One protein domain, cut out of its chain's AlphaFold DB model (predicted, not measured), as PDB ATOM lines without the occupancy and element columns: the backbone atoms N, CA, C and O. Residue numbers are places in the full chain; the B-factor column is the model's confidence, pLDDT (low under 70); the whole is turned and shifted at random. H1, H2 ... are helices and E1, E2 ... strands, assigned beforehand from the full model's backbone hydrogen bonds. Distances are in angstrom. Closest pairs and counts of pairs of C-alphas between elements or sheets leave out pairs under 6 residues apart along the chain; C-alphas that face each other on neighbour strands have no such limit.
ATOM      1  N   SER A  48     190.472 121.584 316.909       77.44
ATOM      2  CA  SER A  48     190.362 120.733 315.713       77.44
ATOM      3  C   SER A  48     191.673 120.058 315.347       77.44
ATOM      4  O   SER A  48     191.673 119.109 314.572       77.44
ATOM      5  N   HIS A  49     192.783 120.574 315.867       75.94
ATOM      6  CA  HIS A  49     194.118 120.103 315.552       75.94
ATOM      7  C   HIS A  49     194.921 120.020 316.842       75.94
ATOM      8  O   HIS A  49     194.939 120.972 317.626       75.94
ATOM      9  N   HIS A  50     195.591 118.889 317.022       81.19
ATOM     10  CA  HIS A  50     196.597 118.680 318.049       81.19
ATOM     11  C   HIS A  50     197.942 118.459 317.364       81.19
ATOM     12  O   HIS A  50     198.016 117.777 316.342       81.19
ATOM     13  N   ALA A  51     198.988 119.093 317.880       78.44
ATOM     14  CA  ALA A  51     200.346 118.925 317.384       78.44
ATOM     15  C   ALA A  51     201.313 118.845 318.563       78.44
ATOM     16  O   ALA A  51     201.158 119.591 319.529       78.44
ATOM     17  N   CYS A  52     202.313 117.974 318.475       79.19
ATOM     18  CA  CYS A  52     203.357 117.854 319.485       79.19
ATOM     19  C   CYS A  52     204.696 118.308 318.906       79.19
ATOM     20  O   CYS A  52     205.014 117.972 317.766       79.19
ATOM     21  N   SER A  53     205.481 119.050 319.681       74.12
ATOM     22  CA  SER A  53     206.830 119.496 319.301       74.12
ATOM     23  C   SER A  53     207.793 119.434 320.483       74.12
ATOM     24  O   SER A  53     207.362 119.472 321.632       74.12
ATOM     25  N   PHE A  54     209.096 119.377 320.221       77.88
ATOM     26  CA  PHE A  54     210.153 119.330 321.227       77.88
ATOM     27  C   PHE A  54     210.903 120.664 321.294       77.88
ATOM     28  O   PHE A  54     211.902 120.897 320.615       77.88
ATOM     29  N   ALA A  55     210.474 121.530 322.206       72.56
ATOM     30  CA  ALA A  55     211.168 122.779 322.457       72.56
ATOM     31  C   ALA A  55     212.517 122.516 323.148       72.56
ATOM     32  O   ALA A  55     212.583 121.938 324.236       72.56
ATOM     33  N   ILE A  56     213.603 122.985 322.533       72.62
ATOM     34  CA  ILE A  56     214.956 122.934 323.099       72.62
ATOM     35  C   ILE A  56     215.324 124.317 323.637       72.62
ATOM     36  O   ILE A  56     215.179 125.326 322.943       72.62
ATOM     37  N   TYR A  57     215.840 124.386 324.867       70.06
ATOM     38  CA  TYR A  57     216.331 125.652 325.404       70.06
ATOM     39  C   TYR A  57     217.579 126.127 324.655       70.06
ATOM     40  O   TYR A  57     218.566 125.407 324.522       70.06
ATOM     41  N   SER A  58     217.577 127.398 324.247       72.62
ATOM     42  CA  SER A  58     218.683 128.022 323.504       72.62
ATOM     43  C   SER A  58     220.037 127.974 324.221       72.62
ATOM     44  O   SER A  58     221.079 128.002 323.573       72.62
ATOM     45  N   HIS A  59     220.024 127.922 325.553       71.31
ATOM     46  CA  HIS A  59     221.212 127.920 326.402       71.31
ATOM     47  C   HIS A  59     221.602 126.521 326.903       71.31
ATOM     48  O   HIS A  59     222.693 126.363 327.443       71.31
ATOM     49  N   ASP A  60     220.734 125.518 326.737       71.00
ATOM     50  CA  ASP A  60     220.973 124.151 327.193       71.00
ATOM     51  C   ASP A  60     220.232 123.149 326.298       71.00
ATOM     52  O   ASP A  60     219.046 122.868 326.486       71.00
ATOM     53  N   MET A  61     220.956 122.579 325.332       74.75
ATOM     54  CA  MET A  61     220.393 121.606 324.394       74.75
ATOM     55  C   MET A  61     220.121 120.224 325.008       74.75
ATOM     56  O   MET A  61     219.529 119.372 324.350       74.75
ATOM     57  N   SER A  62     220.544 119.979 326.254       75.50
ATOM     58  CA  SER A  62     220.233 118.729 326.960       75.50
ATOM     59  C   SER A  62     218.809 118.713 327.522       75.50
ATOM     60  O   SER A  62     218.277 117.649 327.839       75.50
ATOM     61  N   ARG A  63     218.170 119.886 327.611       69.94
ATOM     62  CA  ARG A  63     216.814 120.055 328.130       69.94
ATOM     63  C   ARG A  63     215.833 120.206 326.975       69.94
ATOM     64  O   ARG A  63     215.693 121.286 326.402       69.94
ATOM     65  N   GLN A  64     215.161 119.103 326.666       74.06
ATOM     66  CA  GLN A  64     214.067 119.033 325.701       74.06
ATOM     67  C   GLN A  64     212.748 119.043 326.475       74.06
ATOM     68  O   GLN A  64     212.609 118.312 327.457       74.06
ATOM     69  N   ILE A  65     211.805 119.884 326.062       75.88
ATOM     70  CA  ILE A  65     210.440 119.903 326.589       75.88
ATOM     71  C   ILE A  65     209.509 119.484 325.463       75.88
ATOM     72  O   ILE A  65     209.462 120.135 324.421       75.88
ATOM     73  N   GLU A  66     208.757 118.414 325.688       82.19
ATOM     74  CA  GLU A  66     207.634 118.070 324.829       82.19
ATOM     75  C   GLU A  66     206.503 119.081 325.045       82.19
ATOM     76  O   GLU A  66     206.169 119.446 326.168       82.19
ATOM     77  N   THR A  67     205.956 119.602 323.955       83.81
ATOM     78  CA  THR A  67     204.958 120.668 323.968       83.81
ATOM     79  C   THR A  67     203.753 120.261 323.139       83.81
ATOM     80  O   THR A  67     203.866 119.980 321.948       83.81
ATOM     81  N   HIS A  68     202.583 120.283 323.764       85.81
ATOM     82  CA  HIS A  68     201.317 119.867 323.176       85.81
ATOM     83  C   HIS A  68     200.493 121.096 322.798       85.81
ATOM     84  O   HIS A  68     200.087 121.889 323.646       85.81
ATOM     85  N   HIS A  69     200.247 121.264 321.506       85.19
ATOM     86  CA  HIS A  69     199.540 122.392 320.921       85.19
ATOM     87  C   HIS A  69     198.109 121.990 320.591       85.19
ATOM     88  O   HIS A  69     197.878 121.190 319.689       85.19
ATOM     89  N   TYR A  70     197.140 122.593 321.268       87.19
ATOM     90  CA  TYR A  70     195.718 122.414 321.001       87.19
ATOM     91  C   TYR A  70     195.180 123.636 320.270       87.19
ATOM     92  O   TYR A  70     195.025 124.714 320.849       87.19
ATOM     93  N   CYS A  71     194.917 123.473 318.977       86.62
ATOM     94  CA  CYS A  71     194.628 124.564 318.062       86.62
ATOM     95  C   CYS A  71     193.154 124.608 317.637       86.62
ATOM     96  O   CYS A  71     192.571 123.614 317.188       86.62
ATOM     97  N   SER A  72     192.567 125.801 317.701       86.75
ATOM     98  CA  SER A  72     191.248 126.130 317.167       86.75
ATOM     99  C   SER A  72     191.362 127.197 316.079       86.75
ATOM    100  O   SER A  72     192.193 128.111 316.116       86.75
ATOM    101  N   ARG A  73     190.530 127.070 315.045       82.62
ATOM    102  CA  ARG A  73     190.500 128.030 313.941       82.62
ATOM    103  C   ARG A  73     189.518 129.147 314.276       82.62
ATOM    104  O   ARG A  73     188.314 128.920 314.258       82.62
ATOM    105  N   LEU A  74     190.035 130.348 314.531       83.62
ATOM    106  CA  LEU A  74     189.206 131.523 314.818       83.62
ATOM    107  C   LEU A  74     188.613 132.137 313.548       83.62
ATOM    108  O   LEU A  74     187.444 132.498 313.511       83.62
ATOM    109  N   HIS A  75     189.431 132.271 312.504       81.25
ATOM    110  CA  HIS A  75     189.041 132.873 311.227       81.25
ATOM    111  C   HIS A  75     189.670 132.109 310.068       81.25
ATOM    112  O   HIS A  75     190.526 131.245 310.263       81.25
ATOM    113  N   GLN A  76     189.295 132.458 308.831       78.62
ATOM    114  CA  GLN A  76     189.802 131.767 307.644       78.62
ATOM    115  C   GLN A  76     191.335 131.675 307.599       78.62
ATOM    116  O   GLN A  76     191.872 130.635 307.215       78.62
ATOM    117  N   ASN A  77     192.008 132.715 308.090       80.94
ATOM    118  CA  ASN A  77     193.457 132.846 308.043       80.94
ATOM    119  C   ASN A  77     194.113 132.927 309.426       80.94
ATOM    120  O   ASN A  77     195.298 133.229 309.468       80.94
ATOM    121  N   LEU A  78     193.391 132.691 310.530       84.19
ATOM    122  CA  LEU A  78     193.936 132.775 311.892       84.19
ATOM    123  C   LEU A  78     193.595 131.529 312.708       84.19
ATOM    124  O   LEU A  78     192.433 131.127 312.797       84.19
ATOM    125  N   ILE A  79     194.625 130.973 313.333       85.81
ATOM    126  CA  ILE A  79     194.570 129.829 314.237       85.81
ATOM    127  C   ILE A  79     195.091 130.287 315.600       85.81
ATOM    128  O   ILE A  79     196.129 130.941 315.683       85.81
ATOM    129  N   GLN A  80     194.361 129.940 316.654       88.12
ATOM    130  CA  GLN A  80     194.775 130.119 318.039       88.12
ATOM    131  C   GLN A  80     195.130 128.752 318.617       88.12
ATOM    132  O   GLN A  80     194.341 127.820 318.503       88.12
ATOM    133  N   CYS A  81     196.292 128.637 319.251       87.88
ATOM    134  CA  CYS A  81     196.760 127.407 319.874       87.88
ATOM    135  C   CYS A  81     197.069 127.641 321.351       87.88
ATOM    136  O   CYS A  81     197.784 128.584 321.691       87.88
ATOM    137  N   ALA A  82     196.550 126.778 322.219       88.88
ATOM    138  CA  ALA A  82     197.005 126.658 323.599       88.88
ATOM    139  C   ALA A  82     198.124 125.618 323.666       88.88
ATOM    140  O   ALA A  82     197.967 124.525 323.126       88.88
ATOM    141  N   VAL A  83     199.244 125.969 324.292       87.31
ATOM    142  CA  VAL A  83     200.438 125.126 324.376       87.31
ATOM    143  C   VAL A  83     200.623 124.661 325.808       87.31
ATOM    144  O   VAL A  83     200.704 125.496 326.709       87.31
ATOM    145  N   TYR A  84     200.710 123.353 326.002       88.25
ATOM    146  CA  TYR A  84     200.942 122.703 327.288       88.25
ATOM    147  C   TYR A  84     202.271 121.948 327.279       88.25
ATOM    148  O   TYR A  84     202.785 121.628 326.211       88.25
ATOM    149  N   ASP A  85     202.832 121.682 328.455       85.88
ATOM    150  CA  ASP A  85     204.069 120.904 328.633       85.88
ATOM    151  C   ASP A  85     203.850 119.379 328.722       85.88
ATOM    152  O   ASP A  85     204.817 118.628 328.821       85.88
ATOM    153  N   SER A  86     202.595 118.920 328.702       82.94
ATOM    154  CA  SER A  86     202.187 117.508 328.713       82.94
ATOM    155  C   SER A  86     200.756 117.361 328.159       82.94
ATOM    156  O   SER A  86     200.040 118.355 328.009       82.94
ATOM    157  N   ASP A  87     200.346 116.135 327.833       82.12
ATOM    158  CA  ASP A  87     198.974 115.723 327.509       82.12
ATOM    159  C   ASP A  87     198.162 115.254 328.737       82.12
ATOM    160  O   ASP A  87     196.965 114.975 328.624       82.12
ATOM    161  N   GLU A  88     198.787 115.198 329.916       84.81
ATOM    162  CA  GLU A  88     198.163 114.817 331.186       84.81
ATOM    163  C   GLU A  88     197.148 115.862 331.688       84.81
ATOM    164  O   GLU A  88     197.171 117.048 331.352       84.81
ATOM    165  N   SER A  89     196.241 115.438 332.570       82.00
ATOM    166  CA  SER A  89     195.200 116.327 333.119       82.00
ATOM    167  C   SER A  89     195.725 117.449 334.028       82.00
ATOM    168  O   SER A  89     195.017 118.431 334.261       82.00
ATOM    169  N   ASP A  90     196.943 117.307 334.551       84.12
ATOM    170  CA  ASP A  90     197.650 118.301 335.363       84.12
ATOM    171  C   ASP A  90     198.697 119.090 334.558       84.12
ATOM    172  O   ASP A  90     199.482 119.848 335.143       84.12
ATOM    173  N   ALA A  91     198.675 118.950 333.226       86.12
ATOM    174  CA  ALA A  91     199.568 119.657 332.326       86.12
ATOM    175  C   ALA A  91     199.492 121.173 332.526       86.12
ATOM    176  O   ALA A  91     198.434 121.782 332.737       86.12
ATOM    177  N   ARG A  92     200.654 121.813 332.441       85.94
ATOM    178  CA  ARG A  92     200.814 123.238 332.694       85.94
ATOM    179  C   ARG A  92     200.708 123.991 331.386       85.94
ATOM    180  O   ARG A  92     201.367 123.671 330.400       85.94
ATOM    181  N   LEU A  93     199.904 125.050 331.400       86.31
ATOM    182  CA  LEU A  93     199.814 125.956 330.266       86.31
ATOM    183  C   LEU A  93     201.137 126.717 330.125       86.31
ATOM    184  O   LEU A  93     201.469 127.564 330.956       86.31
ATOM    185  N   PHE A  94     201.861 126.440 329.047       84.12
ATOM    186  CA  PHE A  94     203.052 127.180 328.658       84.12
ATOM    187  C   PHE A  94     202.676 128.542 328.064       84.12
ATOM    188  O   PHE A  94     203.285 129.561 328.388       84.12
ATOM    189  N   GLY A  95     201.639 128.582 327.218       85.38
ATOM    190  CA  GLY A  95     201.156 129.840 326.653       85.38
ATOM    191  C   GLY A  95     200.077 129.713 325.581       85.38
ATOM    192  O   GLY A  95     199.621 128.626 325.236       85.38
ATOM    193  N   LEU A  96     199.675 130.869 325.050       87.81
ATOM    194  CA  LEU A  96     198.756 131.006 323.921       87.81
ATOM    195  C   LEU A  96     199.499 131.603 322.728       87.81
ATOM    196  O   LEU A  96     200.109 132.665 322.842       87.81
ATOM    197  N   LEU A  97     199.408 130.937 321.582       85.75
ATOM    198  CA  LEU A  97     200.043 131.355 320.337       85.75
ATOM    199  C   LEU A  97     198.987 131.605 319.262       85.75
ATOM    200  O   LEU A  97     197.993 130.884 319.163       85.75
ATOM    201  N   PHE A  98     199.225 132.618 318.431       86.38
ATOM    202  CA  PHE A  98     198.385 132.936 317.282       86.38
ATOM    203  C   PHE A  98     199.215 132.828 316.015       86.38
ATOM    204  O   PHE A  98     200.211 133.532 315.851       86.38
ATOM    205  N   PHE A  99     198.774 131.976 315.100       82.88
ATOM    206  CA  PHE A  99     199.410 131.798 313.805       82.88
ATOM    207  C   PHE A  99     198.446 132.170 312.692       82.88
ATOM    208  O   PHE A  99     197.242 131.907 312.764       82.88
ATOM    209  N   THR A 100     198.978 132.754 311.620       82.50
ATOM    210  CA  THR A 100     198.227 132.777 310.368       82.50
ATOM    211  C   THR A 100     198.237 131.383 309.749       82.50
ATOM    212  O   THR A 100     199.188 130.630 309.941       82.50
ATOM    213  N   LEU A 101     197.197 131.021 308.993       76.12
ATOM    214  CA  LEU A 101     197.067 129.670 308.425       76.12
ATOM    215  C   LEU A 101     198.313 129.246 307.629       76.12
ATOM    216  O   LEU A 101     198.776 128.117 307.762       76.12
ATOM    217  N   ILE A 102     198.882 130.161 306.839       76.94
ATOM    218  CA  ILE A 102     200.081 129.878 306.045       76.94
ATOM    219  C   ILE A 102     201.328 129.720 306.915       76.94
ATOM    220  O   ILE A 102     202.139 128.843 306.647       76.94
ATOM    221  N   LEU A 103     201.461 130.516 307.981       73.94
ATOM    222  CA  LEU A 103     202.573 130.389 308.919       73.94
ATOM    223  C   LEU A 103     202.455 129.133 309.767       73.94
ATOM    224  O   LEU A 103     203.482 128.554 310.071       73.94
ATOM    225  N   PHE A 104     201.244 128.684 310.095       73.62
ATOM    226  CA  PHE A 104     201.039 127.408 310.770       73.62
ATOM    227  C   PHE A 104     201.456 126.246 309.861       73.62
ATOM    228  O   PHE A 104     202.231 125.392 310.260       73.62
ATOM    229  N   GLN A 105     201.024 126.240 308.596       66.19
ATOM    230  CA  GLN A 105     201.441 125.210 307.635       66.19
ATOM    231  C   GLN A 105     202.952 125.241 307.370       66.19
ATOM    232  O   GLN A 105     203.584 124.192 307.274       66.19
ATOM    233  N   LEU A 106     203.555 126.430 307.292       67.00
ATOM    234  CA  LEU A 106     205.004 126.561 307.186       67.00
ATOM    235  C   LEU A 106     205.703 126.155 308.482       67.00
ATOM    236  O   LEU A 106     206.719 125.491 308.400       67.00
ATOM    237  N   SER A 107     205.180 126.460 309.667       65.25
ATOM    238  CA  SER A 107     205.819 126.072 310.927       65.25
ATOM    239  C   SER A 107     205.840 124.555 311.108       65.25
ATOM    240  O   SER A 107     206.849 124.028 311.555       65.25
ATOM    241  N   GLN A 108     204.793 123.851 310.663       62.22
ATOM    242  CA  GLN A 108     204.790 122.384 310.599       62.22
ATOM    243  C   GLN A 108     205.838 121.819 309.611       62.22
ATOM    244  O   GLN A 108     206.186 120.649 309.701       62.22
ATOM    245  N   ASN A 109     206.339 122.624 308.664       54.59
ATOM    246  CA  ASN A 109     207.313 122.208 307.644       54.59
ATOM    247  C   ASN A 109     208.734 122.783 307.837       54.59
ATOM    248  O   ASN A 109     209.669 122.290 307.209       54.59
ATOM    249  N   LEU A 110     208.906 123.860 308.616       46.44
ATOM    250  CA  LEU A 110     210.100 124.726 308.584       46.44
ATOM    251  C   LEU A 110     210.725 124.974 309.960       46.44
ATOM    252  O   LEU A 110     211.832 125.508 310.020       46.44
ATOM    253  N   ILE A 111     210.070 124.593 311.061       48.47
ATOM    254  CA  ILE A 111     210.789 124.527 312.333       48.47
ATOM    255  C   ILE A 111     211.612 123.239 312.292       48.47
ATOM    256  O   ILE A 111     211.088 122.169 312.004       48.47
ATOM    257  N   TYR A 112     212.904 123.335 312.599       41.09
ATOM    258  CA  TYR A 112     213.792 122.206 312.914       41.09
ATOM    259  C   TYR A 112     213.391 121.513 314.238       41.09
ATOM    260  O   TYR A 112     214.238 121.037 314.989       41.09
ATOM    261  N   ASP A 113     212.092 121.514 314.525       44.81
ATOM    262  CA  ASP A 113     211.412 120.822 315.597       44.81
ATOM    263  C   ASP A 113     210.839 119.548 314.997       44.81
ATOM    264  O   ASP A 113     210.285 119.559 313.895       44.81
ATOM    265  N   PHE A 114     210.947 118.444 315.715       44.94
ATOM    266  CA  PHE A 114     210.288 117.202 315.339       44.94
ATOM    267  C   PHE A 114     208.785 117.367 315.633       44.94
ATOM    268  O   PHE A 114     208.279 116.855 316.626       44.94
ATOM    269  N   ALA A 115     208.075 118.160 314.822       46.66
ATOM    270  CA  ALA A 115     206.635 118.330 314.938       46.66
ATOM    271  C   ALA A 115     205.965 117.028 314.483       46.66
ATOM    272  O   ALA A 115     205.808 116.766 313.289       46.66
ATOM    273  N   VAL A 116     205.635 116.165 315.441       52.56
ATOM    274  CA  VAL A 116     204.875 114.945 315.185       52.56
ATOM    275  C   VAL A 116     203.406 115.309 315.325       52.56
ATOM    276  O   VAL A 116     202.977 115.852 316.347       52.56
ATOM    277  N   THR A 117     202.611 115.009 314.301       53.19
ATOM    278  CA  THR A 117     201.155 115.021 314.440       53.19
ATOM    279  C   THR A 117     200.787 113.943 315.457       53.19
ATOM    280  O   THR A 117     200.739 112.757 315.126       53.19
ATOM    281  N   CYS A 118     200.590 114.335 316.711       54.62
ATOM    282  CA  CYS A 118     200.022 113.454 317.715       54.62
ATOM    283  C   CYS A 118     198.570 113.173 317.329       54.62
ATOM    284  O   CYS A 118     197.820 114.089 316.986       54.62
ATOM    285  N   ASN A 119     198.188 111.895 317.318       46.38
ATOM    286  CA  ASN A 119     196.772 111.563 317.240       46.38
ATOM    287  C   ASN A 119     196.103 112.060 318.523       46.38
ATOM    288  O   ASN A 119     196.659 111.877 319.605       46.38
ATOM    289  N   LEU A 120     194.945 112.699 318.349       46.62
ATOM    290  CA  LEU A 120     194.077 113.152 319.434       46.62
ATOM    291  C   LEU A 120     193.629 111.988 320.328       46.62
ATOM    292  O   LEU A 120     193.376 110.892 319.769       46.62
TER     293      LEU A 120
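What this domain is: This is residues 48 to 120 of the 120 residues of the protein "oil body-associated protein 2B-like" of Vigna radiata var. radiata (UniProt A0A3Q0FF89). A twisted sheet of four strands has one short helix, H1, over one face, while the long hairpin of E1 and E2 reaches beyond E3. The printed part has 73 residues, with four named strands and one named helix in the order E1, E2, E3, E4, H1 along the chain; the sheet's order is E1 - E2 - E3 - E4, all antiparallel, and the class is mostly strand. The whole is compact, radius of gyration of the C-alphas 12.4 A, spans 38 by 29 by 21 A.

Where its parts are: E1, residues 48 to 57, begins at C-alpha (190.362, 120.733, 315.713) and spans 28.2 A. E2, 60 to 75, spans 36.8 A and bends by 88 degrees at residue 63. E3 is 78 to 84, 19.7 A; E4 is 93 to 100, 21.1 A. H1, 101 to 110, 13.9 A, ends at (210.100, 124.726, 308.584).

How they stand to each other: The strands form a meander, each the antiparallel neighbour of the one before. Within hydrogen-bond range are N 53 and O 67, 2.9 A; N 70 and O 82, 2.8 A; N 81 and O 97, 2.8 A. E1 and E4 are apart. H1 is on the sheet, two layers, helix over one face, at a height of 7.6 A; its O i to N i+4 pairs are each within range. The closest C-alphas of E3 and H1, Leu 78 and Leu 101, are 5.6 A apart.

The domain as a whole: The printed part has no cut and no long link. Residue 63 and residues 105 to 120 have pLDDT under 70.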